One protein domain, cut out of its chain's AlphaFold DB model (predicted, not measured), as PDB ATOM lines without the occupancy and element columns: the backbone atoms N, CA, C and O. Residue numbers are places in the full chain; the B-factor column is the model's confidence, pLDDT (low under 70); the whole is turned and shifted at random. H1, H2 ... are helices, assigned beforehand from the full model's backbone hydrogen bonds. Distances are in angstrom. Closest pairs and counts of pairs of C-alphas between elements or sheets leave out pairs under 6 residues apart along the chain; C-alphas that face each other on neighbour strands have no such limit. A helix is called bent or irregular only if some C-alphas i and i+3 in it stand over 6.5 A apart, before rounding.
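AT A GLANCE: This is residues 253 to 302 of the 302 residues of an uncharacterized protein of Thermodesulfatator sp (UniProt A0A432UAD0). One uneven helix, H2, lies between two one-turn helices, H1 and H3, with long loops making up much of the rest. Residues 283 to 289, of which 287 to 289 belong to H3, and residues 292 to 298 stick out. The 50 printed residues hold three named helices, H1, H2, H3, and no named strand: all helix, with under half of the residues in named elements. The whole is compact, with a radius of gyration of the C-alphas of 11.1 A and spans of 28 by 21 by 19 A.

IN THESE COORDINATES: H2, residues 270 to 281, is 10.2 A long, from C-alpha 270 at (34.186, -87.922, 69.362) to C-alpha 281 at (30.058, -83.612, 77.606). It is irregular: C-alphas 276 and 279 are 9.2 A apart. H1 is residues 254 to 257, 5.4 A, and H3 residues 287 to 290, 5.3 A.

HOW THE PARTS SIT: H2 and H1 are close but not clearly touching; their closest C-alphas, of His 270 and Ser 255, are 8.0 A apart. H3 is apart from both. In H2, 5 of 8 O i to N i+4 pairs are within hydrogen-bond range; H1 and H3 are too short for such a pair.

THE WHOLE: The farthest C-alphas, of Ala 259 and Pro 302, are 31.5 A apart. The printed part has no cut. The link from H1 to H2 is long. Residues 296 to 302 have pLDDT under 70.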
ATOM      1  N   PRO A 253      22.624 -85.083  71.632       79.19
ATOM      2  CA  PRO A 253      23.035 -84.250  70.514       79.19
ATOM      3  C   PRO A 253      23.155 -85.076  69.220       79.19
ATOM      4  O   PRO A 253      23.453 -86.274  69.272       79.19
ATOM      5  N   PRO A 254      22.983 -84.455  68.033       79.88
ATOM      6  CA  PRO A 254      23.038 -85.154  66.744       79.88
ATOM      7  C   PRO A 254      24.325 -85.949  66.502       79.88
ATOM      8  O   PRO A 254      24.302 -86.942  65.780       79.88
ATOM      9  N   SER A 255      25.430 -85.551  67.137       76.62
ATOM     10  CA  SER A 255      26.708 -86.265  67.104       76.62
ATOM     11  C   SER A 255      26.597 -87.749  67.463       76.62
ATOM     12  O   SER A 255      27.263 -88.571  66.844       76.62
ATOM     13  N   HIS A 256      25.709 -88.111  68.393       82.75
ATOM     14  CA  HIS A 256      25.532 -89.491  68.859       82.75
ATOM     15  C   HIS A 256      24.697 -90.355  67.907       82.75
ATOM     16  O   HIS A 256      24.620 -91.567  68.083       82.75
ATOM     17  N   LYS A 257      24.082 -89.754  66.881       85.12
ATOM     18  CA  LYS A 257      23.360 -90.492  65.834       85.12
ATOM     19  C   LYS A 257      24.292 -91.014  64.739       85.12
ATOM     20  O   LYS A 257      23.845 -91.725  63.844       85.12
ATOM     21  N   ARG A 258      25.572 -90.641  64.776       85.00
ATOM     22  CA  ARG A 258      26.562 -91.062  63.788       85.00
ATOM     23  C   ARG A 258      27.134 -92.431  64.140       85.00
ATOM     24  O   ARG A 258      27.668 -92.617  65.231       85.00
ATOM     25  N   ALA A 259      27.103 -93.359  63.187       84.88
ATOM     26  CA  ALA A 259      27.688 -94.691  63.357       84.88
ATOM     27  C   ALA A 259      29.216 -94.656  63.566       84.88
ATOM     28  O   ALA A 259      29.770 -95.523  64.233       84.88
ATOM     29  N   ASP A 260      29.891 -93.635  63.035       87.25
ATOM     30  CA  ASP A 260      31.339 -93.433  63.139       87.25
ATOM     31  C   ASP A 260      31.747 -92.513  64.304       87.25
ATOM     32  O   ASP A 260      32.899 -92.095  64.379       87.25
ATOM     33  N   TRP A 261      30.833 -92.184  65.227       87.75
ATOM     34  CA  TRP A 261      31.099 -91.213  66.295       87.75
ATOM     35  C   TRP A 261      32.335 -91.562  67.132       87.75
ATOM     36  O   TRP A 261      33.161 -90.692  67.395       87.75
ATOM     37  N   LEU A 262      32.475 -92.835  67.516       85.62
ATOM     38  CA  LEU A 262      33.599 -93.347  68.309       85.62
ATOM     39  C   LEU A 262      34.817 -93.748  67.461       85.62
ATOM     40  O   LEU A 262      35.815 -94.206  68.017       85.62
ATOM     41  N   ALA A 263      34.755 -93.608  66.134       84.31
ATOM     42  CA  ALA A 263      35.878 -93.947  65.274       84.31
ATOM     43  C   ALA A 263      37.055 -92.985  65.504       84.31
ATOM     44  O   ALA A 263      36.887 -91.792  65.780       84.31
ATOM     45  N   PHE A 264      38.269 -93.524  65.403       77.75
ATOM     46  CA  PHE A 264      39.485 -92.757  65.627       77.75
ATOM     47  C   PHE A 264      39.685 -91.720  64.510       77.75
ATOM     48  O   PHE A 264      39.664 -92.059  63.332       77.75
ATOM     49  N   ASP A 265      39.887 -90.464  64.911       72.38
ATOM     50  CA  ASP A 265      40.260 -89.327  64.055       72.38
ATOM     51  C   ASP A 265      39.341 -89.032  62.852       72.38
ATOM     52  O   ASP A 265      39.772 -88.581  61.792       72.38
ATOM     53  N   VAL A 266      38.034 -89.235  63.027       79.38
ATOM     54  CA  VAL A 266      37.032 -88.780  62.054       79.38
ATOM     55  C   VAL A 266      36.772 -87.281  62.217       79.38
ATOM     56  O   VAL A 266      36.652 -86.768  63.335       79.38
ATOM     57  N   HIS A 267      36.639 -86.570  61.094       78.88
ATOM     58  CA  HIS A 267      36.265 -85.158  61.080       78.88
ATOM     59  C   HIS A 267      34.938 -84.929  61.819       78.88
ATOM     60  O   HIS A 267      33.919 -85.533  61.487       78.88
ATOM     61  N   ASN A 268      34.955 -84.047  62.825       76.56
ATOM     62  CA  ASN A 268      33.837 -83.827  63.756       76.56
ATOM     63  C   ASN A 268      33.382 -85.091  64.524       76.56
ATOM     64  O   ASN A 268      32.231 -85.161  64.950       76.56
ATOM     65  N   GLY A 269      34.264 -86.078  64.716       84.88
ATOM     66  CA  GLY A 269      34.040 -87.250  65.570       84.88
ATOM     67  C   GLY A 269      34.311 -86.984  67.057       84.88
ATOM     68  O   GLY A 269      34.750 -85.893  67.443       84.88
ATOM     69  N   HIS A 270      34.094 -88.001  67.898       89.50
ATOM     70  CA  HIS A 270      34.186 -87.922  69.362       89.50
ATOM     71  C   HIS A 270      35.488 -87.272  69.853       89.50
ATOM     72  O   HIS A 270      35.451 -86.338  70.655       89.50
ATOM     73  N   ALA A 271      36.637 -87.701  69.322       86.31
ATOM     74  CA  ALA A 271      37.942 -87.182  69.732       86.31
ATOM     75  C   ALA A 271      38.119 -85.683  69.416       86.31
ATOM     76  O   ALA A 271      38.653 -84.937  70.237       86.31
ATOM     77  N   GLN A 272      37.661 -85.217  68.249       84.88
ATOM     78  CA  GLN A 272      37.766 -83.804  67.866       84.88
ATOM     79  C   GLN A 272      36.792 -82.934  68.671       84.88
ATOM     80  O   GLN A 272      37.171 -81.856  69.124       84.88
ATOM     81  N   ALA A 273      35.569 -83.415  68.911       82.81
ATOM     82  CA  ALA A 273      34.583 -82.711  69.729       82.81
ATOM     83  C   ALA A 273      35.031 -82.578  71.197       82.81
ATOM     84  O   ALA A 273      34.965 -81.485  71.762       82.81
ATOM     85  N   ALA A 274      35.566 -83.653  71.788       85.12
ATOM     86  CA  ALA A 274      36.106 -83.632  73.146       85.12
ATOM     87  C   ALA A 274      37.287 -82.652  73.283       85.12
ATOM     88  O   ALA A 274      37.372 -81.927  74.272       85.12
ATOM     89  N   ARG A 275      38.165 -82.558  72.273       83.56
ATOM     90  CA  ARG A 275      39.264 -81.572  72.251       83.56
ATOM     91  C   ARG A 275      38.773 -80.124  72.167       83.56
ATOM     92  O   ARG A 275      39.416 -79.255  72.740       83.56
ATOM     93  N   ARG A 276      37.660 -79.861  71.469       79.75
ATOM     94  CA  ARG A 276      37.074 -78.511  71.378       79.75
ATOM     95  C   ARG A 276      36.462 -78.073  72.707       79.75
ATOM     96  O   ARG A 276      36.724 -76.962  73.150       79.75
ATOM     97  N   ASN A 277      35.648 -78.925  73.337       75.56
ATOM     98  CA  ASN A 277      34.989 -78.590  74.600       75.56
ATOM     99  C   ASN A 277      34.536 -79.844  75.370       75.56
ATOM    100  O   ASN A 277      33.350 -80.175  75.391       75.56
ATOM    101  N   PHE A 278      35.454 -80.528  76.063       80.88
ATOM    102  CA  PHE A 278      35.103 -81.712  76.865       80.88
ATOM    103  C   PHE A 278      34.120 -81.407  78.008       80.88
ATOM    104  O   PHE A 278      33.390 -82.295  78.449       80.88
ATOM    105  N   ARG A 279      34.076 -80.159  78.504       79.62
ATOM    106  CA  ARG A 279      33.167 -79.759  79.592       79.62
ATOM    107  C   ARG A 279      31.705 -79.839  79.167       79.62
ATOM    108  O   ARG A 279      30.871 -80.189  79.993       79.62
ATOM    109  N   SER A 280      31.404 -79.597  77.889       77.31
ATOM    110  CA  SER A 280      30.051 -79.773  77.340       77.31
ATOM    111  C   SER A 280      29.537 -81.212  77.481       77.31
ATOM    112  O   SER A 280      28.347 -81.424  77.692       77.31
ATOM    113  N   CYS A 281      30.429 -82.207  77.450       81.88
ATOM    114  CA  CYS A 281      30.058 -83.612  77.606       81.88
ATOM    115  C   CYS A 281      29.644 -83.934  79.048       81.88
ATOM    116  O   CYS A 281      28.774 -84.776  79.255       81.88
ATOM    117  N   LYS A 282      30.204 -83.216  80.034       83.44
ATOM    118  CA  LYS A 282      29.881 -83.385  81.463       83.44
ATOM    119  C   LYS A 282      28.473 -82.930  81.852       83.44
ATOM    120  O   LYS A 282      28.068 -83.117  82.989       83.44
ATOM    121  N   VAL A 283      27.728 -82.337  80.918       79.94
ATOM    122  CA  VAL A 283      26.297 -82.052  81.091       79.94
ATOM    123  C   VAL A 283      25.504 -83.348  81.282       79.94
ATOM    124  O   VAL A 283      24.575 -83.372  82.084       79.94
ATOM    125  N   CYS A 284      25.877 -84.408  80.557       83.69
ATOM    126  CA  CYS A 284      25.187 -85.700  80.595       83.69
ATOM    127  C   CYS A 284      26.078 -86.839  81.098       83.69
ATOM    128  O   CYS A 284      25.551 -87.834  81.585       83.69
ATOM    129  N   HIS A 285      27.400 -86.713  80.939       86.38
ATOM    130  CA  HIS A 285      28.345 -87.785  81.222       86.38
ATOM    131  C   HIS A 285      29.141 -87.563  82.497       86.38
ATOM    132  O   HIS A 285      29.701 -86.489  82.733       86.38
ATOM    133  N   GLU A 286      29.288 -88.634  83.264       88.06
ATOM    134  CA  GLU A 286      30.119 -88.635  84.457       88.06
ATOM    135  C   GLU A 286      31.587 -88.864  84.115       88.06
ATOM    136  O   GLU A 286      31.953 -89.561  83.165       88.06
ATOM    137  N   THR A 287      32.475 -88.321  84.948       86.12
ATOM    138  CA  THR A 287      33.928 -88.481  84.731       86.12
ATOM    139  C   THR A 287      34.337 -89.963  84.765       86.12
ATOM    140  O   THR A 287      35.259 -90.371  84.057       86.12
ATOM    141  N   SER A 288      33.609 -90.783  85.532       87.31
ATOM    142  CA  SER A 288      33.795 -92.236  85.623       87.31
ATOM    143  C   SER A 288      33.546 -92.969  84.299       87.31
ATOM    144  O   SER A 288      34.152 -94.009  84.054       87.31
ATOM    145  N   GLU A 289      32.696 -92.436  83.421       88.38
ATOM    146  CA  GLU A 289      32.411 -93.024  82.110       88.38
ATOM    147  C   GLU A 289      33.560 -92.769  81.133       88.38
ATOM    148  O   GLU A 289      33.929 -93.653  80.361       88.38
ATOM    149  N   CYS A 290      34.184 -91.589  81.214       86.25
ATOM    150  CA  CYS A 290      35.300 -91.208  80.351       86.25
ATOM    151  C   CYS A 290      36.549 -92.055  80.630       86.25
ATOM    152  O   CYS A 290      37.227 -92.513  79.707       86.25
ATOM    153  N   VAL A 291      36.858 -92.282  81.910       85.81
ATOM    154  CA  VAL A 291      38.081 -92.988  82.331       85.81
ATOM    155  C   VAL A 291      38.073 -94.477  81.983       85.81
ATOM    156  O   VAL A 291      39.131 -95.098  82.009       85.81
ATOM    157  N   ARG A 292      36.924 -95.047  81.584       86.19
ATOM    158  CA  ARG A 292      36.844 -96.427  81.068       86.19
ATOM    159  C   ARG A 292      37.692 -96.624  79.812       86.19
ATOM    160  O   ARG A 292      38.307 -97.671  79.659       86.19
ATOM    161  N   CYS A 293      37.744 -95.609  78.948       83.06
ATOM    162  CA  CYS A 293      38.528 -95.629  77.710       83.06
ATOM    163  C   CYS A 293      39.752 -94.698  77.775       83.06
ATOM    164  O   CYS A 293      40.753 -94.957  77.117       83.06
ATOM    165  N   HIS A 294      39.702 -93.636  78.588       83.31
ATOM    166  CA  HIS A 294      40.774 -92.643  78.743       83.31
ATOM    167  C   HIS A 294      41.576 -92.825  80.042       83.31
ATOM    168  O   HIS A 294      41.916 -91.857  80.716       83.31
ATOM    169  N   ASN A 295      41.887 -94.069  80.401       72.94
ATOM    170  CA  ASN A 295      42.598 -94.436  81.637       72.94
ATOM    171  C   ASN A 295      44.067 -93.960  81.715       72.94
ATOM    172  O   ASN A 295      44.694 -94.069  82.764       72.94
ATOM    173  N   SER A 296      44.613 -93.445  80.613       64.44
ATOM    174  CA  SER A 296      46.023 -93.070  80.433       64.44
ATOM    175  C   SER A 296      46.211 -91.611  79.997       64.44
ATOM    176  O   SER A 296      47.339 -91.142  79.861       64.44
ATOM    177  N   ILE A 297      45.118 -90.865  79.809       56.78
ATOM    178  CA  ILE A 297      45.166 -89.437  79.493       56.78
ATOM    179  C   ILE A 297      45.004 -88.675  80.803       56.78
ATOM    180  O   ILE A 297      43.929 -88.678  81.399       56.78
ATOM    181  N   ILE A 298      46.060 -87.986  81.243       54.50
ATOM    182  CA  ILE A 298      45.933 -86.947  82.268       54.50
ATOM    183  C   ILE A 298      45.035 -85.861  81.667       54.50
ATOM    184  O   ILE A 298      45.491 -85.001  80.912       54.50
ATOM    185  N   MET A 299      43.736 -85.932  81.956       52.00
ATOM    186  CA  MET A 299      42.790 -84.848  81.721       52.00
ATOM    187  C   MET A 299      43.286 -83.665  82.553       52.00
ATOM    188  O   MET A 299      43.053 -83.627  83.760       52.00
ATOM    189  N   ARG A 300      44.044 -82.743  81.943       42.81
ATOM    190  CA  ARG A 300      44.468 -81.510  82.615       42.81
ATOM    191  C   ARG A 300      43.211 -80.819  83.156       42.81
ATOM    192  O   ARG A 300      42.324 -80.435  82.395       42.81
ATOM    193  N   GLN A 301      43.120 -80.763  84.480       37.53
ATOM    194  CA  GLN A 301      42.196 -79.901  85.218       37.53
ATOM    195  C   GLN A 301      42.547 -78.427  84.903       37.53
ATOM    196  O   GLN A 301      43.677 -78.200  84.468       37.53
ATOM    197  N   PRO A 302      41.590 -77.479  85.030       46.81
ATOM    198  CA  PRO A 302      41.715 -76.083  84.585       46.81
ATOM    199  C   PRO A 302      43.056 -75.406  84.861       46.81
ATOM    200  O   PRO A 302      43.574 -75.574  85.985       46.81
TER     201      PRO A 302